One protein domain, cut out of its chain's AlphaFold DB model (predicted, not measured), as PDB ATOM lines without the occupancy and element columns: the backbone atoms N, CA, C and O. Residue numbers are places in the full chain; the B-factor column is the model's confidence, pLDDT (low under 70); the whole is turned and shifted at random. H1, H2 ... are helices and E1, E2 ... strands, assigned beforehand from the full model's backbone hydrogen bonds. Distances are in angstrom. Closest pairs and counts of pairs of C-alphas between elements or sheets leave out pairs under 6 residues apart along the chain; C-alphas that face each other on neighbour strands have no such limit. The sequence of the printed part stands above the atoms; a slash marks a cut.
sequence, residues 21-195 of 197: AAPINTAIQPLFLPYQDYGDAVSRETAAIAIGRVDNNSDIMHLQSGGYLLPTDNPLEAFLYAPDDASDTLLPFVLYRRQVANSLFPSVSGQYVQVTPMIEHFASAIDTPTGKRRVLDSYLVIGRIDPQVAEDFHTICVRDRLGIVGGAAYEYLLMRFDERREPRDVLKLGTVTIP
ATOM      1  N   ALA A  21     135.786 121.860 165.584       86.50
ATOM      2  CA  ALA A  21     135.744 121.044 164.373       86.50
ATOM      3  C   ALA A  21     134.836 121.689 163.321       86.50
ATOM      4  O   ALA A  21     133.960 122.481 163.655       86.50
ATOM      5  N   ALA A  22     135.044 121.385 162.041       83.69
ATOM      6  CA  ALA A  22     134.031 121.696 161.034       83.69
ATOM      7  C   ALA A  22     132.821 120.761 161.237       83.69
ATOM      8  O   ALA A  22     133.036 119.612 161.629       83.69
ATOM      9  N   PRO A  23     131.578 121.218 160.992       79.19
ATOM     10  CA  PRO A  23     130.422 120.331 161.046       79.19
ATOM     11  C   PRO A  23     130.564 119.234 159.984       79.19
ATOM     12  O   PRO A  23     130.949 119.522 158.847       79.19
ATOM     13  N   ILE A  24     130.248 117.985 160.342       78.94
ATOM     14  CA  ILE A  24     130.212 116.879 159.372       78.94
ATOM     15  C   ILE A  24     129.097 117.150 158.360       78.94
ATOM     16  O   ILE A  24     129.287 117.007 157.151       78.94
ATOM     17  N   ASN A  25     127.949 117.617 158.856       82.50
ATOM     18  CA  ASN A  25     126.864 118.088 158.018       82.50
ATOM     19  C   ASN A  25     127.165 119.485 157.449       82.50
ATOM     20  O   ASN A  25     126.945 120.510 158.100       82.50
ATOM     21  N   THR A  26     127.620 119.525 156.197       84.44
ATOM     22  CA  THR A  26     127.948 120.766 155.476       84.44
ATOM     23  C   THR A  26     126.738 121.655 155.188       84.44
ATOM     24  O   THR A  26     126.917 122.818 154.834       84.44
ATOM     25  N   ALA A  27     125.507 121.160 155.378       86.69
ATOM     26  CA  ALA A  27     124.308 121.988 155.286       86.69
ATOM     27  C   ALA A  27     124.175 122.967 156.469       86.69
ATOM     28  O   ALA A  27     123.421 123.935 156.367       86.69
ATOM     29  N   ILE A  28     124.911 122.754 157.570       90.94
ATOM     30  CA  ILE A  28     125.004 123.711 158.678       90.94
ATOM     31  C   ILE A  28     126.074 124.753 158.347       90.94
ATOM     32  O   ILE A  28     127.248 124.606 158.686       90.94
ATOM     33  N   GLN A  29     125.666 125.821 157.667       91.94
ATOM     34  CA  GLN A  29     126.585 126.825 157.130       91.94
ATOM     35  C   GLN A  29     125.999 128.242 157.178       91.94
ATOM     36  O   GLN A  29     124.774 128.409 157.201       91.94
ATOM     37  N   PRO A  30     126.850 129.284 157.209       93.81
ATOM     38  CA  PRO A  30     126.392 130.657 157.119       93.81
ATOM     39  C   PRO A  30     125.992 131.004 155.678       93.81
ATOM     40  O   PRO A  30     126.682 130.664 154.721       93.81
ATOM     41  N   LEU A  31     124.892 131.734 155.541       91.19
ATOM     42  CA  LEU A  31     124.284 132.147 154.283       91.19
ATOM     43  C   LEU A  31     124.012 133.651 154.303       91.19
ATOM     44  O   LEU A  31     123.765 134.248 155.355       91.19
ATOM     45  N   PHE A  32     124.036 134.265 153.124       91.25
ATOM     46  CA  PHE A  32     123.556 135.627 152.935       91.25
ATOM     47  C   PHE A  32     122.094 135.586 152.496       91.25
ATOM     48  O   PHE A  32     121.762 134.914 151.525       91.25
ATOM     49  N   LEU A  33     121.232 136.313 153.206       88.25
ATOM     50  CA  LEU A  33     119.813 136.437 152.896       88.25
ATOM     51  C   LEU A  33     119.532 137.825 152.305       88.25
ATOM     52  O   LEU A  33     119.453 138.806 153.062       88.25
ATOM     53  N   PRO A  34     119.377 137.936 150.975       82.88
ATOM     54  CA  PRO A  34     118.927 139.169 150.348       82.88
ATOM     55  C   PRO A  34     117.468 139.450 150.718       82.88
ATOM     56  O   PRO A  34     116.610 138.576 150.696       82.88
ATOM     57  N   TYR A  35     117.165 140.710 151.024       79.38
ATOM     58  CA  TYR A  35     115.807 141.148 151.357       79.38
ATOM     59  C   TYR A  35     114.815 140.880 150.219       79.38
ATOM     60  O   TYR A  35     113.663 140.557 150.474       79.38
ATOM     61  N   GLN A  36     115.275 141.016 148.974       71.75
ATOM     62  CA  GLN A  36     114.436 140.945 147.777       71.75
ATOM     63  C   GLN A  36     113.782 139.569 147.607       71.75
ATOM     64  O   GLN A  36     112.643 139.491 147.158       71.75
ATOM     65  N   ASP A  37     114.470 138.517 148.051       69.25
ATOM     66  CA  ASP A  37     114.022 137.135 147.883       69.25
ATOM     67  C   ASP A  37     113.194 136.646 149.087       69.25
ATOM     68  O   ASP A  37     112.483 135.650 148.992       69.25
ATOM     69  N   TYR A  38     113.248 137.363 150.220       70.75
ATOM     70  CA  TYR A  38     112.618 136.966 151.490       70.75
ATOM     71  C   TYR A  38     111.905 138.130 152.191       70.75
ATOM     72  O   TYR A  38     111.903 138.205 153.424       70.75
ATOM     73  N   GLY A  39     111.312 139.053 151.430       64.62
ATOM     74  CA  GLY A  39     110.755 140.309 151.952       64.62
ATOM     75  C   GLY A  39     109.674 140.140 153.028       64.62
ATOM     76  O   GLY A  39     109.515 141.021 153.874       64.62
ATOM     77  N   ASP A  40     109.000 138.986 153.045       65.12
ATOM     78  CA  ASP A  40     107.999 138.618 154.054       65.12
ATOM     79  C   ASP A  40     108.615 138.112 155.372       65.12
ATOM     80  O   ASP A  40     107.974 138.144 156.422       65.12
ATOM     81  N   ALA A  41     109.863 137.638 155.337       65.62
ATOM     82  CA  ALA A  41     110.539 136.983 156.457       65.62
ATOM     83  C   ALA A  41     111.670 137.829 157.067       65.62
ATOM     84  O   ALA A  41     111.953 137.748 158.267       65.62
ATOM     85  N   VAL A  42     112.316 138.682 156.269       72.31
ATOM     86  CA  VAL A  42     113.341 139.620 156.737       72.31
ATOM     87  C   VAL A  42     112.995 141.035 156.302       72.31
ATOM     88  O   VAL A  42     112.597 141.271 155.178       72.31
ATOM     89  N   SER A  43     113.188 142.009 157.191       73.56
ATOM     90  CA  SER A  43     112.952 143.436 156.909       73.56
ATOM     91  C   SER A  43     114.148 144.157 156.273       73.56
ATOM     92  O   SER A  43     114.076 145.344 155.968       73.56
ATOM     93  N   ARG A  44     115.287 143.468 156.169       80.56
ATOM     94  CA  ARG A  44     116.558 143.954 155.620       80.56
ATOM     95  C   ARG A  44     117.457 142.766 155.322       80.56
ATOM     96  O   ARG A  44     117.288 141.709 155.933       80.56
ATOM     97  N   GLU A  45     118.439 142.986 154.457       86.88
ATOM     98  CA  GLU A  45     119.488 142.006 154.189       86.88
ATOM     99  C   GLU A  45     120.208 141.613 155.472       86.88
ATOM    100  O   GLU A  45     120.409 142.432 156.379       86.88
ATOM    101  N   THR A  46     120.570 140.343 155.557       89.56
ATOM    102  CA  THR A  46     121.147 139.785 156.771       89.56
ATOM    103  C   THR A  46     122.002 138.574 156.450       89.56
ATOM    104  O   THR A  46     121.819 137.927 155.424       89.56
ATOM    105  N   ALA A  47     122.926 138.248 157.344       91.81
ATOM    106  CA  ALA A  47     123.468 136.901 157.395       91.81
ATOM    107  C   ALA A  47     122.508 136.000 158.186       91.81
ATOM    108  O   ALA A  47     121.708 136.476 159.004       91.81
ATOM    109  N   ALA A  48     122.581 134.703 157.941       92.56
ATOM    110  CA  ALA A  48     121.884 133.692 158.714       92.56
ATOM    111  C   ALA A  48     122.687 132.393 158.720       92.56
ATOM    112  O   ALA A  48     123.627 132.240 157.947       92.56
ATOM    113  N   ILE A  49     122.337 131.470 159.604       93.81
ATOM    114  CA  ILE A  49     122.955 130.150 159.690       93.81
ATOM    115  C   ILE A  49     121.874 129.131 159.371       93.81
ATOM    116  O   ILE A  49     120.860 129.103 160.069       93.81
ATOM    117  N   ALA A  50     122.080 128.304 158.350       92.56
ATOM    118  CA  ALA A  50     121.212 127.161 158.097       92.56
ATOM    119  C   ALA A  50     121.373 126.138 159.227       92.56
ATOM    120  O   ALA A  50     122.489 125.760 159.579       92.56
ATOM    121  N   ILE A  51     120.259 125.722 159.823       92.31
ATOM    122  CA  ILE A  51     120.237 124.809 160.975       92.31
ATOM    123  C   ILE A  51     119.268 123.642 160.803       92.31
ATOM    124  O   ILE A  51     119.228 122.758 161.651       92.31
ATOM    125  N   GLY A  52     118.480 123.626 159.733       90.38
ATOM    126  CA  GLY A  52     117.523 122.562 159.471       90.38
ATOM    127  C   GLY A  52     116.855 122.708 158.118       90.38
ATOM    128  O   GLY A  52     117.134 123.648 157.366       90.38
ATOM    129  N   ARG A  53     115.939 121.790 157.830       88.50
ATOM    130  CA  ARG A  53     115.097 121.833 156.636       88.50
ATOM    131  C   ARG A  53     113.765 121.133 156.855       88.50
ATOM    132  O   ARG A  53     113.631 120.263 157.711       88.50
ATOM    133  N   VAL A  54     112.797 121.488 156.026       85.69
ATOM    134  CA  VAL A  54     111.495 120.834 155.935       85.69
ATOM    135  C   VAL A  54     111.357 120.233 154.538       85.69
ATOM    136  O   VAL A  54     111.216 120.967 153.559       85.69
ATOM    137  N   ASP A  55     111.399 118.902 154.472       77.00
ATOM    138  CA  ASP A  55     111.304 118.114 153.239       77.00
ATOM    139  C   ASP A  55     109.824 117.898 152.861       77.00
ATOM    140  O   ASP A  55     109.190 116.973 153.371       77.00
ATOM    141  N   ASN A  56     109.243 118.782 152.034       66.25
ATOM    142  CA  ASN A  56     108.027 118.560 151.226       66.25
ATOM    143  C   ASN A  56     107.552 119.846 150.519       66.25
ATOM    144  O   ASN A  56     107.680 120.948 151.052       66.25
ATOM    145  N   ASN A  57     106.886 119.676 149.371       55.38
ATOM    146  CA  ASN A  57     106.485 120.748 148.447       55.38
ATOM    147  C   ASN A  57     105.077 121.346 148.721       55.38
ATOM    148  O   ASN A  57     104.611 122.206 147.985       55.38
ATOM    149  N   SER A  58     104.370 120.923 149.777       55.97
ATOM    150  CA  SER A  58     103.063 121.497 150.165       55.97
ATOM    151  C   SER A  58     103.208 122.477 151.340       55.97
ATOM    152  O   SER A  58     102.763 122.194 152.453       55.97
ATOM    153  N   ASP A  59     103.916 123.566 151.038       63.41
ATOM    154  CA  ASP A  59     104.128 124.856 151.710       63.41
ATOM    155  C   ASP A  59     104.167 124.955 153.240       63.41
ATOM    156  O   ASP A  59     103.205 124.701 153.972       63.41
ATOM    157  N   ILE A  60     105.273 125.545 153.696       76.06
ATOM    158  CA  ILE A  60     105.272 126.351 154.908       76.06
ATOM    159  C   ILE A  60     104.457 127.609 154.623       76.06
ATOM    160  O   ILE A  60     104.778 128.376 153.718       76.06
ATOM    161  N   MET A  61     103.406 127.847 155.404       77.56
ATOM    162  CA  MET A  61     102.601 129.056 155.223       77.56
ATOM    163  C   MET A  61     103.219 130.206 156.010       77.56
ATOM    164  O   MET A  61     103.310 130.150 157.239       77.56
ATOM    165  N   HIS A  62     103.608 131.262 155.302       79.25
ATOM    166  CA  HIS A  62     103.998 132.527 155.911       79.25
ATOM    167  C   HIS A  62     102.737 133.240 156.394       79.25
ATOM    168  O   HIS A  62     101.828 133.541 155.619       79.25
ATOM    169  N   LEU A  63     102.650 133.476 157.698       77.81
ATOM    170  CA  LEU A  63     101.475 134.106 158.285       77.81
ATOM    171  C   LEU A  63     101.601 135.626 158.177       77.81
ATOM    172  O   LEU A  63     102.628 136.189 158.548       77.81
ATOM    173  N   GLN A  64     100.530 136.314 157.769       72.25
ATOM    174  CA  GLN A  64     100.504 137.786 157.691       72.25
ATOM    175  C   GLN A  64     100.819 138.469 159.032       72.25
ATOM    176  O   GLN A  64     101.338 139.579 159.069       72.25
ATOM    177  N   SER A  65     100.530 137.800 160.150       68.38
ATOM    178  CA  SER A  65     100.869 138.257 161.504       68.38
ATOM    179  C   SER A  65     102.347 138.066 161.883       68.38
ATOM    180  O   SER A  65     102.710 138.294 163.035       68.38
ATOM    181  N   GLY A  66     103.175 137.568 160.965       72.31
ATOM    182  CA  GLY A  66     104.497 137.028 161.251       72.31
ATOM    183  C   GLY A  66     104.445 135.575 161.732       72.31
ATOM    184  O   GLY A  66     103.466 135.125 162.351       72.31
ATOM    185  N   GLY A  67     105.526 134.849 161.442       82.88
ATOM    186  CA  GLY A  67     105.699 133.438 161.772       82.88
ATOM    187  C   GLY A  67     105.399 132.489 160.612       82.88
ATOM    188  O   GLY A  67     105.037 132.905 159.512       82.88
ATOM    189  N   TYR A  68     105.550 131.198 160.893       88.06
ATOM    190  CA  TYR A  68     105.498 130.127 159.898       88.06
ATOM    191  C   TYR A  68     104.580 129.012 160.382       88.06
ATOM    192  O   TYR A  68     104.633 128.643 161.554       88.06
ATOM    193  N   LEU A  69     103.759 128.448 159.503       89.75
ATOM    194  CA  LEU A  69     103.002 127.232 159.789       89.75
ATOM    195  C   LEU A  69     103.713 126.038 159.150       89.75
ATOM    196  O   LEU A  69     103.846 125.986 157.929       89.75
ATOM    197  N   LEU A  70     104.174 125.095 159.968       89.50
ATOM    198  CA  LEU A  70     104.812 123.864 159.506       89.50
ATOM    199  C   LEU A  70     103.767 122.894 158.927       89.50
ATOM    200  O   LEU A  70     102.586 122.984 159.272       89.50
ATOM    201  N   PRO A  71     104.167 121.936 158.071       87.75
ATOM    202  CA  PRO A  71     103.227 120.994 157.463       87.75
ATOM    203  C   PRO A  71     102.577 120.029 158.471       87.75
ATOM    204  O   PRO A  71     101.487 119.530 158.197       87.75
ATOM    205  N   THR A  72     103.214 119.788 159.622       89.06
ATOM    206  CA  THR A  72     102.755 118.870 160.680       89.06
ATOM    207  C   THR A  72     102.725 119.557 162.051       89.06
ATOM    208  O   THR A  72     103.070 120.732 162.187       89.06
ATOM    209  N   ASP A  73     102.291 118.836 163.083       90.75
ATOM    210  CA  ASP A  73     102.326 119.254 164.488       90.75
ATOM    211  C   ASP A  73     103.660 118.933 165.187       90.75
ATOM    212  O   ASP A  73     103.842 119.299 166.356       90.75
ATOM    213  N   ASN A  74     104.604 118.301 164.476       90.81
ATOM    214  CA  ASN A  74     105.918 117.945 165.005       90.81
ATOM    215  C   ASN A  74     106.612 119.164 165.645       90.81
ATOM    216  O   ASN A  74     106.444 120.301 165.181       90.81
ATOM    217  N   PRO A  75     107.397 118.949 166.715       89.31
ATOM    218  CA  PRO A  75     108.243 119.998 167.271       89.31
ATOM    219  C   PRO A  75     109.243 120.484 166.213       89.31
ATOM    220  O   PRO A  75     109.666 119.709 165.352       89.31
ATOM    221  N   LEU A  76     109.629 121.764 166.271       89.56
ATOM    222  CA  LEU A  76     110.564 122.344 165.299       89.56
ATOM    223  C   LEU A  76     111.911 121.601 165.310       89.56
ATOM    224  O   LEU A  76     112.550 121.440 164.276       89.56
ATOM    225  N   GLU A  77     112.299 121.106 166.480       89.81
ATOM    226  CA  GLU A  77     113.495 120.315 166.740       89.81
ATOM    227  C   GLU A  77     113.595 119.073 165.844       89.81
ATOM    228  O   GLU A  77     114.699 118.677 165.481       89.81
ATOM    229  N   ALA A  78     112.462 118.502 165.415       89.19
ATOM    230  CA  ALA A  78     112.434 117.355 164.505       89.19
ATOM    231  C   ALA A  78     112.898 117.689 163.074       89.19
ATOM    232  O   ALA A  78     113.157 116.779 162.291       89.19
ATOM    233  N   PHE A  79     112.982 118.976 162.728       89.12
ATOM    234  CA  PHE A  79     113.403 119.469 161.413       89.12
ATOM    235  C   PHE A  79     114.831 120.034 161.422       89.12
ATOM    236  O   PHE A  79     115.322 120.503 160.392       89.12
ATOM    237  N   LEU A  80     115.498 120.039 162.579       90.88
ATOM    238  CA  LEU A  80     116.867 120.527 162.698       90.88
ATOM    239  C   LEU A  80     117.861 119.478 162.209       90.88
ATOM    240  O   LEU A  80     117.664 118.274 162.365       90.88
ATOM    241  N   TYR A  81     118.955 119.951 161.624       88.75
ATOM    242  CA  TYR A  81     120.061 119.096 161.245       88.75
ATOM    243  C   TYR A  81     120.735 118.519 162.488       88.75
ATOM    244  O   TYR A  81     121.028 119.240 163.444       88.75
ATOM    245  N   ALA A  82     121.053 117.229 162.429       85.19
ATOM    246  CA  ALA A  82     122.061 116.659 163.304       85.19
ATOM    247  C   ALA A  82     123.445 117.124 162.805       85.19
ATOM    248  O   ALA A  82     123.709 117.042 161.596       85.19
ATOM    249  N   PRO A  83     124.314 117.651 163.684       75.00
ATOM    250  CA  PRO A  83     125.653 118.080 163.289       75.00
ATOM    251  C   PRO A  83     126.580 116.910 162.935       75.00
ATOM    252  O   PRO A  83     127.457 117.096 162.092       75.00
ATOM    253  N   ASP A  84     126.317 115.725 163.504       73.69
ATOM    254  CA  ASP A  84     127.035 114.464 163.285       73.69
ATOM    255  C   ASP A  84     126.052 113.293 163.040       73.69
ATOM    256  O   ASP A  84     124.863 113.377 163.368       73.69
ATOM    257  N   ASP A  85     126.554 112.165 162.527       60.41
ATOM    258  CA  ASP A  85     125.782 110.930 162.311       60.41
ATOM    259  C   ASP A  85     125.557 110.151 163.622       60.41
ATOM    260  O   ASP A  85     126.237 109.161 163.883       60.41
ATOM    261  N   ALA A  86     124.621 110.602 164.467       54.59
ATOM    262  CA  ALA A  86     123.868 109.790 165.444       54.59
ATOM    263  C   ALA A  86     123.060 110.688 166.393       54.59
ATOM    264  O   ALA A  86     123.626 111.215 167.340       54.59
ATOM    265  N   SER A  87     121.749 110.830 166.157       56.66
ATOM    266  CA  SER A  87     120.712 111.375 167.068       56.66
ATOM    267  C   SER A  87     121.037 112.635 167.894       56.66
ATOM    268  O   SER A  87     120.341 112.911 168.874       56.66
ATOM    269  N   ASP A  88     122.085 113.374 167.548       69.44
ATOM    270  CA  ASP A  88     122.614 114.430 168.386       69.44
ATOM    271  C   ASP A  88     121.889 115.727 168.064       69.44
ATOM    272  O   ASP A  88     121.801 116.151 166.910       69.44
ATOM    273  N   THR A  89     121.328 116.343 169.094       79.44
ATOM    274  CA  THR A  89     120.587 117.587 168.934       79.44
ATOM    275  C   THR A  89     121.555 118.739 168.684       79.44
ATOM    276  O   THR A  89     122.645 118.824 169.262       79.44
ATOM    277  N   LEU A  90     121.151 119.660 167.810       89.12
ATOM    278  CA  LEU A  90     121.866 120.918 167.625       89.12
ATOM    279  C   LEU A  90     121.705 121.833 168.849       89.12
ATOM    280  O   LEU A  90     122.625 122.569 169.195       89.12
ATOM    281  N   LEU A  91     120.534 121.786 169.493       92.19
ATOM    282  CA  LEU A  91     120.179 122.599 170.655       92.19
ATOM    283  C   LEU A  91     120.639 121.947 171.966       92.19
ATOM    284  O   LEU A  91     120.540 120.725 172.084       92.19
ATOM    285  N   PRO A  92     121.015 122.742 172.983       94.44
ATOM    286  CA  PRO A  92     121.141 124.205 172.974       94.44
ATOM    287  C   PRO A  92     122.459 124.697 172.349       94.44
ATOM    288  O   PRO A  92     123.490 124.026 172.433       94.44
ATOM    289  N   PHE A  93     122.464 125.914 171.799       94.31
ATOM    290  CA  PHE A  93     123.695 126.535 171.297       94.31
ATOM    291  C   PHE A  93     123.740 128.058 171.445       94.31
ATOM    292  O   PHE A  93     122.723 128.724 171.633       94.31
ATOM    293  N   VAL A  94     124.941 128.619 171.308       94.62
ATOM    294  CA  VAL A  94     125.169 130.044 171.024       94.62
ATOM    295  C   VAL A  94     125.894 130.190 169.692       94.62
ATOM    296  O   VAL A  94     126.704 129.338 169.317       94.62
ATOM    297  N   LEU A  95     125.634 131.288 168.986       94.44
ATOM    298  CA  LEU A  95     126.367 131.657 167.781       94.44
ATOM    299  C   LEU A  95     127.338 132.778 168.104       94.44
ATOM    300  O   LEU A  95     126.929 133.872 168.497       94.44
ATOM    301  N   TYR A  96     128.619 132.510 167.893       94.50
ATOM    302  CA  TYR A  96     129.653 133.527 167.855       94.50
ATOM    303  C   TYR A  96     129.836 134.022 166.428       94.50
ATOM    304  O   TYR A  96     129.869 133.240 165.478       94.50
ATOM    305  N   ARG A  97     130.029 135.329 166.303       93.56
ATOM    306  CA  ARG A  97     130.319 136.023 165.056       93.56
ATOM    307  C   ARG A  97     131.547 136.897 165.234       93.56
ATOM    308  O   ARG A  97     131.658 137.627 166.222       93.56
ATOM    309  N   ARG A  98     132.412 136.906 164.223       93.81
ATOM    310  CA  ARG A  98     133.452 137.930 164.072       93.81
ATOM    311  C   ARG A  98     133.619 138.346 162.622       93.81
ATOM    312  O   ARG A  98     133.449 137.535 161.715       93.81
ATOM    313  N   GLN A  99     133.979 139.606 162.403       93.94
ATOM    314  CA  GLN A  99     134.404 140.059 161.081       93.94
ATOM    315  C   GLN A  99     135.820 139.546 160.801       93.94
ATOM    316  O   GLN A  99     136.691 139.623 161.670       93.94
ATOM    317  N   VAL A 100     136.048 139.038 159.594       94.44
ATOM    318  CA  VAL A 100     137.366 138.596 159.125       94.44
ATOM    319  C   VAL A 100     137.857 139.503 158.005       94.44
ATOM    320  O   VAL A 100     137.061 140.102 157.279       94.44
ATOM    321  N   ALA A 101     139.178 139.642 157.898       94.56
ATOM    322  CA  ALA A 101     139.784 140.465 156.865       94.56
ATOM    323  C   ALA A 101     139.523 139.866 155.476       94.56
ATOM    324  O   ALA A 101     139.557 138.649 155.294       94.56
ATOM    325  N   ASN A 102     139.290 140.731 154.496       94.31
ATOM    326  CA  ASN A 102     139.165 140.364 153.089       94.31
ATOM    327  C   ASN A 102     139.737 141.488 152.204       94.31
ATOM    328  O   ASN A 102     140.323 142.443 152.712       94.31
ATOM    329  N   SER A 103     139.592 141.389 150.883       94.56
ATOM    330  CA  SER A 103     140.143 142.381 149.949       94.56
ATOM    331  C   SER A 103     139.576 143.797 150.123       94.56
ATOM    332  O   SER A 103     140.302 144.761 149.898       94.56
ATOM    333  N   LEU A 104     138.310 143.935 150.531       93.94
ATOM    334  CA  LEU A 104     137.644 145.230 150.744       93.94
ATOM    335  C   LEU A 104     137.851 145.777 152.164       93.94
ATOM    336  O   LEU A 104     137.862 146.986 152.371       93.94
ATOM    337  N   PHE A 105     138.057 144.887 153.132       93.50
ATOM    338  CA  PHE A 105     138.319 145.188 154.536       93.50
ATOM    339  C   PHE A 105     139.614 144.487 154.974       93.50
ATOM    340  O   PHE A 105     139.563 143.503 155.716       93.50
ATOM    341  N   PRO A 106     140.792 144.961 154.529       92.62
ATOM    342  CA  PRO A 106     142.069 144.292 154.797       92.62
ATOM    343  C   PRO A 106     142.504 144.392 156.264       92.62
ATOM    344  O   PRO A 106     143.362 143.639 156.718       92.62
ATOM    345  N   SER A 107     141.935 145.331 157.021       91.12
ATOM    346  CA  SER A 107     142.211 145.527 158.442       91.12
ATOM    347  C   SER A 107     140.899 145.608 159.207       91.12
ATOM    348  O   SER A 107     140.118 146.539 159.023       91.12
ATOM    349  N   VAL A 108     140.658 144.619 160.066       87.38
ATOM    350  CA  VAL A 108     139.464 144.523 160.913       87.38
ATOM    351  C   VAL A 108     139.889 144.390 162.368       87.38
ATOM    352  O   VAL A 108     140.894 143.746 162.677       87.38
ATOM    353  N   SER A 109     139.128 144.989 163.283       76.56
ATOM    354  CA  SER A 109     139.361 144.780 164.710       76.56
ATOM    355  C   SER A 109     138.869 143.385 165.094       76.56
ATOM    356  O   SER A 109     137.694 143.186 165.397       76.56
ATOM    357  N   GLY A 110     139.774 142.405 165.090       64.31
ATOM    358  CA  GLY A 110     139.482 141.030 165.518       64.31
ATOM    359  C   GLY A 110     139.136 140.889 167.008       64.31
ATOM    360  O   GLY A 110     138.898 139.778 167.471       64.31
ATOM    361  N   GLN A 111     139.123 141.994 167.763       66.88
ATOM    362  CA  GLN A 111     138.814 142.027 169.196       66.88
ATOM    363  C   GLN A 111     137.307 142.038 169.486       66.88
ATOM    364  O   GLN A 111     136.902 141.731 170.605       66.88
ATOM    365  N   TYR A 112     136.468 142.369 168.499       79.12
ATOM    366  CA  TYR A 112     135.019 142.367 168.670       79.12
ATOM    367  C   TYR A 112     134.431 141.041 168.197       79.12
ATOM    368  O   TYR A 112     134.174 140.835 167.011       79.12
ATOM    369  N   VAL A 113     134.209 140.146 169.158       88.12
ATOM    370  CA  VAL A 113     133.386 138.952 168.971       88.12
ATOM    371  C   VAL A 113     132.004 139.247 169.533       88.12
ATOM    372  O   VAL A 113     131.864 139.708 170.664       88.12
ATOM    373  N   GLN A 114     130.982 138.988 168.731       90.56
ATOM    374  CA  GLN A 114     129.591 139.117 169.137       90.56
ATOM    375  C   GLN A 114     129.010 137.724 169.344       90.56
ATOM    376  O   GLN A 114     129.387 136.788 168.640       90.56
ATOM    377  N   VAL A 115     128.111 137.584 170.313       92.06
ATOM    378  CA  VAL A 115     127.486 136.304 170.651       92.06
ATOM    379  C   VAL A 115     125.979 136.481 170.776       92.06
ATOM    380  O   VAL A 115     125.512 137.496 171.301       92.06
ATOM    381  N   THR A 116     125.209 135.526 170.266       91.56
ATOM    382  CA  THR A 116     123.762 135.488 170.503       91.56
ATOM    383  C   THR A 116     123.468 135.112 171.958       91.56
ATOM    384  O   THR A 116     124.302 134.487 172.616       91.56
ATOM    385  N   PRO A 117     122.263 135.408 172.474       91.25
ATOM    386  CA  PRO A 117     121.740 134.666 173.616       91.25
ATOM    387  C   PRO A 117     121.800 133.153 173.353       91.25
ATOM    388  O   PRO A 117     121.832 132.720 172.195       91.25
ATOM    389  N   MET A 118     121.806 132.359 174.423       93.50
ATOM    390  CA  MET A 118     121.682 130.910 174.298       93.50
ATOM    391  C   MET A 118     120.307 130.568 173.724       93.50
ATOM    392  O   MET A 118     119.282 131.028 174.225       93.50
ATOM    393  N   ILE A 119     120.312 129.787 172.652       92.88
ATOM    394  CA  ILE A 119     119.123 129.296 171.974       92.88
ATOM    395  C   ILE A 119     118.905 127.872 172.466       92.88
ATOM    396  O   ILE A 119     119.669 126.964 172.139       92.88
ATOM    397  N   GLU A 120     117.888 127.700 173.304       92.50
ATOM    398  CA  GLU A 120     117.514 126.405 173.887       92.50
ATOM    399  C   GLU A 120     116.269 125.835 173.210       92.50
ATOM    400  O   GLU A 120     116.185 124.632 172.993       92.50
ATOM    401  N   HIS A 121     115.333 126.716 172.859       91.06
ATOM    402  CA  HIS A 121     114.064 126.404 172.218       91.06
ATOM    403  C   HIS A 121     113.651 127.568 171.325       91.06
ATOM    404  O   HIS A 121     114.042 128.712 171.563       91.06
ATOM    405  N   PHE A 122     112.802 127.277 170.345       91.19
ATOM    406  CA  PHE A 122     112.179 128.292 169.509       91.19
ATOM    407  C   PHE A 122     110.703 128.425 169.856       91.19
ATOM    408  O   PHE A 122     109.990 127.428 170.010       91.19
ATOM    409  N   ALA A 123     110.228 129.665 169.960       91.88
ATOM    410  CA  ALA A 123     108.834 129.926 170.290       91.88
ATOM    411  C   ALA A 123     107.896 129.305 169.239       91.88
ATOM    412  O   ALA A 123     107.953 129.647 168.053       91.88
ATOM    413  N   SER A 124     107.012 128.401 169.670       93.12
ATOM    414  CA  SER A 124     106.025 127.754 168.807       93.12
ATOM    415  C   SER A 124     104.770 127.326 169.578       93.12
ATOM    416  O   SER A 124     104.790 127.194 170.800       93.12
ATOM    417  N   ALA A 125     103.665 127.116 168.866       93.06
ATOM    418  CA  ALA A 125     102.386 126.678 169.423       93.06
ATOM    419  C   ALA A 125     101.641 125.782 168.427       93.06
ATOM    420  O   ALA A 125     101.947 125.789 167.237       93.06
ATOM    421  N   ILE A 126     100.658 125.016 168.899       93.94
ATOM    422  CA  ILE A 126      99.706 124.355 168.001       93.94
ATOM    423  C   ILE A 126      98.680 125.389 167.542       93.94
ATOM    424  O   ILE A 126      98.036 126.043 168.362       93.94
ATOM    425  N   ASP A 127      98.532 125.529 166.232       91.12
ATOM    426  CA  ASP A 127      97.478 126.319 165.616       91.12
ATOM    427  C   ASP A 127      96.159 125.542 165.687       91.12
ATOM    428  O   ASP A 127      95.990 124.518 165.033       91.12
ATOM    429  N   THR A 128      95.221 125.999 166.519       89.12
ATOM    430  CA  THR A 128      93.963 125.279 166.784       89.12
ATOM    431  C   THR A 128      93.112 125.020 165.531       89.12
ATOM    432  O   THR A 128      92.575 123.919 165.429       89.12
ATOM    433  N   PRO A 129      92.976 125.961 164.571       88.50
ATOM    434  CA  PRO A 129      92.198 125.718 163.353       88.50
ATOM    435  C   PRO A 129      92.747 124.601 162.461       88.50
ATOM    436  O   PRO A 129      91.967 123.871 161.856       88.50
ATOM    437  N   THR A 130      94.072 124.477 162.355       88.44
ATOM    438  CA  THR A 130      94.710 123.535 161.417       88.44
ATOM    439  C   THR A 130      95.302 122.297 162.087       88.44
ATOM    440  O   THR A 130      95.619 121.330 161.398       88.44
ATOM    441  N   GLY A 131      95.489 122.323 163.409       90.25
ATOM    442  CA  GLY A 131      96.232 121.316 164.167       90.25
ATOM    443  C   GLY A 131      97.744 121.342 163.920       90.25
ATOM    444  O   GLY A 131      98.462 120.539 164.502       90.25
ATOM    445  N   LYS A 132      98.246 122.249 163.075       91.12
ATOM    446  CA  LYS A 132      99.656 122.312 162.670       91.12
ATOM    447  C   LYS A 132     100.500 123.115 163.656       91.12
ATOM    448  O   LYS A 132      99.993 123.931 164.426       91.12
ATOM    449  N   ARG A 133     101.819 122.926 163.613       92.19
ATOM    450  CA  ARG A 133     102.764 123.709 164.415       92.19
ATOM    451  C   ARG A 133     102.952 125.094 163.806       92.19
ATOM    452  O   ARG A 133     103.419 125.234 162.681       92.19
ATOM    453  N   ARG A 134     102.662 126.130 164.585       92.50
ATOM    454  CA  ARG A 134     102.965 127.526 164.271       92.50
ATOM    455  C   ARG A 134     104.241 127.963 164.981       92.50
ATOM    456  O   ARG A 134     104.295 127.970 166.208       92.50
ATOM    457  N   VAL A 135     105.246 128.366 164.216       91.81
ATOM    458  CA  VAL A 135     106.485 128.995 164.684       91.81
ATOM    459  C   VAL A 135     106.254 130.496 164.840       91.81
ATOM    460  O   VAL A 135     105.749 131.155 163.933       91.81
ATOM    461  N   LEU A 136     106.623 131.026 166.002       89.56
ATOM    462  CA  LEU A 136     106.440 132.424 166.407       89.56
ATOM    463  C   LEU A 136     107.774 133.161 166.578       89.56
ATOM    464  O   LEU A 136     107.791 134.364 166.839       89.56
ATOM    465  N   ASP A 137     108.890 132.445 166.471       88.75
ATOM    466  CA  ASP A 137     110.199 132.984 166.792       88.75
ATOM    467  C   ASP A 137     110.747 133.911 165.698       88.75
ATOM    468  O   ASP A 137     110.991 133.501 164.563       88.75
ATOM    469  N   SER A 138     110.995 135.169 166.061       82.50
ATOM    470  CA  SER A 138     111.558 136.178 165.154       82.50
ATOM    471  C   SER A 138     113.048 135.986 164.839       82.50
ATOM    472  O   SER A 138     113.591 136.705 163.994       82.50
ATOM    473  N   TYR A 139     113.730 135.067 165.531       86.31
ATOM    474  CA  TYR A 139     115.092 134.657 165.189       86.31
ATOM    475  C   TYR A 139     115.131 133.674 164.023       86.31
ATOM    476  O   TYR A 139     116.212 133.440 163.489       86.31
ATOM    477  N   LEU A 140     113.989 133.123 163.601       89.56
ATOM    478  CA  LEU A 140     113.936 132.158 162.515       89.56
ATOM    479  C   LEU A 140     113.509 132.786 161.194       89.56
ATOM    480  O   LEU A 140     112.565 133.574 161.106       89.56
ATOM    481  N   VAL A 141     114.204 132.363 160.147       88.25
ATOM    482  CA  VAL A 141     113.796 132.538 158.759       88.25
ATOM    483  C   VAL A 141     113.598 131.148 158.190       88.25
ATOM    484  O   VAL A 141     114.518 130.337 158.247       88.25
ATOM    485  N   ILE A 142     112.405 130.866 157.674       86.44
ATOM    486  CA  ILE A 142     112.133 129.609 156.986       86.44
ATOM    487  C   ILE A 142     111.662 129.936 155.576       86.44
ATOM    488  O   ILE A 142     110.788 130.779 155.397       86.44
ATOM    489  N   GLY A 143     112.290 129.326 154.580       80.38
ATOM    490  CA  GLY A 143     112.066 129.676 153.183       80.38
ATOM    491  C   GLY A 143     112.859 128.778 152.245       80.38
ATOM    492  O   GLY A 143     113.717 128.013 152.684       80.38
ATOM    493  N   ARG A 144     112.617 128.895 150.942       77.12
ATOM    494  CA  ARG A 144     113.445 128.253 149.911       77.12
ATOM    495  C   ARG A 144     114.765 129.016 149.772       77.12
ATOM    496  O   ARG A 144     114.890 129.864 148.902       77.12
ATOM    497  N   ILE A 145     115.689 128.777 150.704       69.75
ATOM    498  CA  ILE A 145     116.856 129.641 150.962       69.75
ATOM    499  C   ILE A 145     118.121 129.245 150.179       69.75
ATOM    500  O   ILE A 145     119.180 129.843 150.355       69.75
ATOM    501  N   ASP A 146     118.033 128.293 149.250       60.31
ATOM    502  CA  ASP A 146     119.199 127.860 148.479       60.31
ATOM    503  C   ASP A 146     118.900 127.733 146.972       60.31
ATOM    504  O   ASP A 146     118.023 126.957 146.597       60.31
ATOM    505  N   PRO A 147     119.621 128.454 146.089       48.53
ATOM    506  CA  PRO A 147     119.546 128.247 144.642       48.53
ATOM    507  C   PRO A 147     120.315 127.003 144.149       48.53
ATOM    508  O   PRO A 147     120.230 126.675 142.967       48.53
ATOM    509  N   GLN A 148     121.108 126.337 145.000       47.12
ATOM    510  CA  GLN A 148     121.954 125.180 144.657       47.12
ATOM    511  C   GLN A 148     121.332 123.822 145.006       47.12
ATOM    512  O   GLN A 148     121.892 122.796 144.615       47.12
ATOM    513  N   VAL A 149     120.204 123.773 145.721       50.44
ATOM    514  CA  VAL A 149     119.577 122.498 146.094       50.44
ATOM    515  C   VAL A 149     118.219 122.344 145.429       50.44
ATOM    516  O   VAL A 149     117.498 123.317 145.231       50.44
ATOM    517  N   ALA A 150     117.918 121.103 145.036       50.56
ATOM    518  CA  ALA A 150     116.692 120.707 144.357       50.56
ATOM    519  C   ALA A 150     115.455 121.377 144.979       50.56
ATOM    520  O   ALA A 150     115.332 121.429 146.201       50.56
ATOM    521  N   GLU A 151     114.560 121.857 144.115       57.34
ATOM    522  CA  GLU A 151     113.453 122.799 144.358       57.34
ATOM    523  C   GLU A 151     112.392 122.385 145.416       57.34
ATOM    524  O   GLU A 151     111.365 123.052 145.548       57.34
ATOM    525  N   ASP A 152     112.616 121.327 146.200       67.44
ATOM    526  CA  ASP A 152     111.582 120.606 146.956       67.44
ATOM    527  C   ASP A 152     111.632 120.756 148.493       67.44
ATOM    528  O   ASP A 152     110.852 120.100 149.192       67.44
ATOM    529  N   PHE A 153     112.489 121.616 149.061       78.00
ATOM    530  CA  PHE A 153     112.501 121.850 150.516       78.00
ATOM    531  C   PHE A 153     112.653 123.317 150.925       78.00
ATOM    532  O   PHE A 153     113.139 124.170 150.184       78.00
ATOM    533  N   HIS A 154     112.228 123.598 152.158       83.12
ATOM    534  CA  HIS A 154     112.443 124.882 152.823       83.12
ATOM    535  C   HIS A 154     113.569 124.743 153.849       83.12
ATOM    536  O   HIS A 154     113.528 123.852 154.695       83.12
ATOM    537  N   THR A 155     114.552 125.635 153.819       87.19
ATOM    538  CA  THR A 155     115.639 125.690 154.803       87.19
ATOM    539  C   THR A 155     115.184 126.475 156.026       87.19
ATOM    540  O   THR A 155     114.550 127.524 155.903       87.19
ATOM    541  N   ILE A 156     115.540 125.986 157.210       90.19
ATOM    542  CA  ILE A 156     115.361 126.679 158.487       90.19
ATOM    543  C   ILE A 156     116.681 127.357 158.835       90.19
ATOM    544  O   ILE A 156     117.710 126.693 158.986       90.19
ATOM    545  N   CYS A 157     116.641 128.672 159.004       91.75
ATOM    546  CA  CYS A 157     117.808 129.488 159.284       91.75
ATOM    547  C   CYS A 157     117.639 130.285 160.579       91.75
ATOM    548  O   CYS A 157     116.592 130.891 160.809       91.75
ATOM    549  N   VAL A 158     118.700 130.373 161.385       93.06
ATOM    550  CA  VAL A 158     118.795 131.370 162.460       93.06
ATOM    551  C   VAL A 158     119.334 132.661 161.886       93.06
ATOM    552  O   VAL A 158     120.450 132.719 161.373       93.06
ATOM    553  N   ARG A 159     118.535 133.714 161.993       90.00
ATOM    554  CA  ARG A 159     118.890 135.055 161.561       90.00
ATOM    555  C   ARG A 159     119.958 135.646 162.466       90.00
ATOM    556  O   ARG A 159     119.774 135.762 163.679       90.00
ATOM    557  N   ASP A 160     121.011 136.163 161.850       90.00
ATOM    558  CA  ASP A 160     121.902 137.089 162.523       90.00
ATOM    559  C   ASP A 160     121.191 138.434 162.704       90.00
ATOM    560  O   ASP A 160     120.921 139.169 161.759       90.00
ATOM    561  N   ARG A 161     120.825 138.772 163.938       84.69
ATOM    562  CA  ARG A 161     120.106 140.023 164.209       84.69
ATOM    563  C   ARG A 161     120.999 141.260 164.199       84.69
ATOM    564  O   ARG A 161     120.478 142.383 164.230       84.69
ATOM    565  N   LEU A 162     122.312 141.070 164.184       83.25
ATOM    566  CA  LEU A 162     123.283 142.148 164.217       83.25
ATOM    567  C   LEU A 162     123.482 142.698 162.802       83.25
ATOM    568  O   LEU A 162     123.382 141.981 161.808       83.25
ATOM    569  N   GLY A 163     123.750 143.999 162.702       82.12
ATOM    570  CA  GLY A 163     123.935 144.657 161.409       82.12
ATOM    571  C   GLY A 163     125.044 144.003 160.583       82.12
ATOM    572  O   GLY A 163     126.053 143.545 161.123       82.12
ATOM    573  N   ILE A 164     124.855 143.962 159.271       90.00
ATOM    574  CA  ILE A 164     125.874 143.543 158.310       90.00
ATOM    575  C   ILE A 164     126.385 144.761 157.542       90.00
ATOM    576  O   ILE A 164     125.660 145.742 157.372       90.00
ATOM    577  N   VAL A 165     127.635 144.701 157.095       91.69
ATOM    578  CA  VAL A 165     128.268 145.735 156.271       91.69
ATOM    579  C   VAL A 165     128.514 145.157 154.881       91.69
ATOM    580  O   VAL A 165     129.063 144.062 154.758       91.69
ATOM    581  N   GLY A 166     128.104 145.883 153.838       93.81
ATOM    582  CA  GLY A 166     128.333 145.486 152.445       93.81
ATOM    583  C   GLY A 166     129.823 145.296 152.152       93.81
ATOM    584  O   GLY A 166     130.649 146.109 152.562       93.81
ATOM    585  N   GLY A 167     130.176 144.200 151.480       93.94
ATOM    586  CA  GLY A 167     131.558 143.824 151.169       93.94
ATOM    587  C   GLY A 167     132.346 143.196 152.325       93.94
ATOM    588  O   GLY A 167     133.447 142.696 152.098       93.94
ATOM    589  N   ALA A 168     131.833 143.208 153.560       94.12
ATOM    590  CA  ALA A 168     132.502 142.582 154.698       94.12
ATOM    591  C   ALA A 168     132.301 141.060 154.701       94.12
ATOM    592  O   ALA A 168     131.310 140.547 154.181       94.12
ATOM    593  N   ALA A 169     133.232 140.337 155.323       95.44
ATOM    594  CA  ALA A 169     133.131 138.899 155.541       95.44
ATOM    595  C   ALA A 169     133.008 138.583 157.037       95.44
ATOM    596  O   ALA A 169     133.695 139.188 157.865       95.44
ATOM    597  N   TYR A 170     132.143 137.630 157.382       95.12
ATOM    598  CA  TYR A 170     131.875 137.227 158.762       95.12
ATOM    599  C   TYR A 170     132.068 135.725 158.939       95.12
ATOM    600  O   TYR A 170     131.475 134.938 158.204       95.12
ATOM    601  N   GLU A 171     132.883 135.343 159.921       94.81
ATOM    602  CA  GLU A 171     133.080 133.952 160.333       94.81
ATOM    603  C   GLU A 171     132.161 133.628 161.514       94.81
ATOM    604  O   GLU A 171     132.052 134.425 162.457       94.81
ATOM    605  N   TYR A 172     131.530 132.454 161.459       95.31
ATOM    606  CA  TYR A 172     130.601 131.976 162.480       95.31
ATOM    607  C   TYR A 172     131.117 130.707 163.159       95.31
ATOM    608  O   TYR A 172     131.601 129.778 162.504       95.31
ATOM    609  N   LEU A 173     130.972 130.668 164.483       94.56
ATOM    610  CA  LEU A 173     131.187 129.479 165.303       94.56
ATOM    611  C   LEU A 173     129.896 129.176 166.065       94.56
ATOM    612  O   LEU A 173     129.318 130.076 166.674       94.56
ATOM    613  N   LEU A 174     129.466 127.921 166.066       94.38
ATOM    614  CA  LEU A 174     128.326 127.450 166.844       94.38
ATOM    615  C   LEU A 174     128.854 126.620 168.005       94.38
ATOM    616  O   LEU A 174     129.455 125.575 167.792       94.38
ATOM    617  N   MET A 175     128.661 127.099 169.231       94.12
ATOM    618  CA  MET A 175     129.046 126.361 170.433       94.12
ATOM    619  C   MET A 175     127.817 125.673 171.004       94.12
ATOM    620  O   MET A 175     126.848 126.352 171.348       94.12
ATOM    621  N   ARG A 176     127.871 124.345 171.111       93.00
ATOM    622  CA  ARG A 176     126.797 123.534 171.690       93.00
ATOM    623  C   ARG A 176     127.026 123.310 173.174       93.00
ATOM    624  O   ARG A 176     128.172 123.282 173.635       93.00
ATOM    625  N   PHE A 177     125.938 123.102 173.905       92.00
ATOM    626  CA  PHE A 177     125.990 122.776 175.328       92.00
ATOM    627  C   PHE A 177     125.335 121.431 175.610       92.00
ATOM    628  O   PHE A 177     124.434 120.995 174.896       92.00
ATOM    629  N   ASP A 178     125.811 120.771 176.658       88.69
ATOM    630  CA  ASP A 178     125.229 119.527 177.146       88.69
ATOM    631  C   ASP A 178     123.986 119.770 178.031       88.69
ATOM    632  O   ASP A 178     123.525 120.898 178.239       88.69
ATOM    633  N   GLU A 179     123.432 118.688 178.578       88.31
ATOM    634  CA  GLU A 179     122.269 118.717 179.477       88.31
ATOM    635  C   GLU A 179     122.506 119.534 180.759       88.31
ATOM    636  O   GLU A 179     121.552 119.985 181.392       88.31
ATOM    637  N   ARG A 180     123.769 119.762 181.143       89.31
ATOM    638  CA  ARG A 180     124.162 120.569 182.309       89.31
ATOM    639  C   ARG A 180     124.412 122.033 181.952       89.31
ATOM    640  O   ARG A 180     124.800 122.803 182.828       89.31
ATOM    641  N   ARG A 181     124.178 122.422 180.693       88.88
ATOM    642  CA  ARG A 181     124.503 123.744 180.139       88.88
ATOM    643  C   ARG A 181     126.004 124.053 180.189       88.88
ATOM    644  O   ARG A 181     126.393 125.219 180.254       88.88
ATOM    645  N   GLU A 182     126.854 123.029 180.116       88.88
ATOM    646  CA  GLU A 182     128.298 123.203 179.944       88.88
ATOM    647  C   GLU A 182     128.683 123.134 178.457       88.88
ATOM    648  O   GLU A 182     128.083 122.354 177.710       88.88
ATOM    649  N   PRO A 183     129.686 123.911 177.994       89.94
ATOM    650  CA  PRO A 183     130.179 123.812 176.623       89.94
ATOM    651  C   PRO A 183     130.633 122.387 176.288       89.94
ATOM    652  O   PRO A 183     131.469 121.809 176.993       89.94
ATOM    653  N   ARG A 184     130.097 121.840 175.196       88.81
ATOM    654  CA  ARG A 184     130.382 120.484 174.719       88.81
ATOM    655  C   ARG A 184     131.415 120.493 173.599       88.81
ATOM    656  O   ARG A 184     132.490 119.918 173.746       88.81
ATOM    657  N   ASP A 185     131.094 121.173 172.507       89.94
ATOM    658  CA  ASP A 185     131.935 121.318 171.321       89.94
ATOM    659  C   ASP A 185     131.651 122.644 170.604       89.94
ATOM    660  O   ASP A 185     130.720 123.384 170.945       89.94
ATOM    661  N   VAL A 186     132.512 122.969 169.641       92.56
ATOM    662  CA  VAL A 186     132.375 124.148 168.790       92.56
ATOM    663  C   VAL A 186     132.458 123.734 167.328       92.56
ATOM    664  O   VAL A 186     133.480 123.226 166.866       92.56
ATOM    665  N   LEU A 187     131.400 124.028 166.580       92.62
ATOM    666  CA  LEU A 187     131.334 123.849 165.140       92.62
ATOM    667  C   LEU A 187     131.802 125.126 164.442       92.62
ATOM    668  O   LEU A 187     131.216 126.200 164.594       92.62
ATOM    669  N   LYS A 188     132.865 125.016 163.650       93.75
ATOM    670  CA  LYS A 188     133.351 126.077 162.777       93.75
ATOM    671  C   LYS A 188     132.573 126.040 161.464       93.75
ATOM    672  O   LYS A 188     132.905 125.267 160.573       93.75
ATOM    673  N   LEU A 189     131.560 126.896 161.350       92.94
ATOM    674  CA  LEU A 189     130.593 126.856 160.247       92.94
ATOM    675  C   LEU A 189     131.124 127.455 158.938       92.94
ATOM    676  O   LEU A 189     130.569 127.221 157.873       92.94
ATOM    677  N   GLY A 190     132.191 128.251 159.014       92.56
ATOM    678  CA  GLY A 190     132.793 128.910 157.858       92.56
ATOM    679  C   GLY A 190     132.527 130.409 157.836       92.56
ATOM    680  O   GLY A 190     132.318 131.037 158.876       92.56
ATOM    681  N   THR A 191     132.621 130.997 156.646       94.50
ATOM    682  CA  THR A 191     132.551 132.447 156.434       94.50
ATOM    683  C   THR A 191     131.533 132.776 155.354       94.50
ATOM    684  O   THR A 191     131.509 132.122 154.316       94.50
ATOM    685  N   VAL A 192     130.745 133.827 155.570       94.62
ATOM    686  CA  VAL A 192     129.882 134.429 154.546       94.62
ATOM    687  C   VAL A 192     130.412 135.812 154.186       94.62
ATOM    688  O   VAL A 192     130.728 136.615 155.068       94.62
ATOM    689  N   THR A 193     130.511 136.094 152.890       95.44
ATOM    690  CA  THR A 193     130.844 137.428 152.378       95.44
ATOM    691  C   THR A 193     129.565 138.126 151.955       95.44
ATOM    692  O   THR A 193     128.797 137.593 151.157       95.44
ATOM    693  N   ILE A 194     129.339 139.323 152.485       94.50
ATOM    694  CA  ILE A 194     128.192 140.147 152.122       94.50
ATOM    695  C   ILE A 194     128.484 140.822 150.780       94.50
ATOM    696  O   ILE A 194     129.552 141.429 150.648       94.50
ATOM    697  N   PRO A 195     127.568 140.772 149.798       91.81
ATOM    698  CA  PRO A 195     127.736 141.491 148.542       91.81
ATOM    699  C   PRO A 195     128.072 142.968 148.770       91.81
ATOM    700  O   PRO A 195     127.471 143.639 149.613       91.81
TER     701      PRO A 195
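This is residues 21 to 195 of the 197 residues of an uncharacterized protein of Verrucomicrobia bacterium ADurb.Bin070 (UniProt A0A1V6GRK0). Little regular structure is found here: amid long loops, two strongly twisted sheets form a sandwich, partly face to face with strands crossed at 75 degrees, and the hairpin E5 and E6 makes one end. The 175 printed residues run E1 E2 H1 E3 E4 E5 E6 E7 E8 E9 E10, mostly strand, under half in named elements; both sheets, E4 E3 E9 E10 and E1 E2 E8 E7, are antiparallel. It is compact, radius of gyration of the C-alphas 16.3 A, spanning 54 by 40 by 28 A.

Find C-alpha 183 at (130.179, 123.812, 176.623); E10 runs 27.8 A to residue 193. Its sheet adds E9 (169 to 177), E3 (93 to 100) and E4 (113 to 115). Elsewhere find E1 (30 to 33), E2 (46 to 55), H1 (76 to 79), E5 (124 to 126), E6 (133 to 135), E7 (140 to 143) and E8, ending at C-alpha 159 (118.890, 135.055, 161.561).

In hairpin E9 and E10, N 170 and O 192 are within hydrogen-bond range, 2.9 A. Between sheets, the closest C-alphas of E1 and E10, Pro 30 and Val 192, are 5.7 A apart. H1, too short for O i to N i+4 pairs, is on E2's sheet, height 6.8 A, over none.

The printed part has no cut. Residues 145 to 152 are among 23 under pLDDT 70.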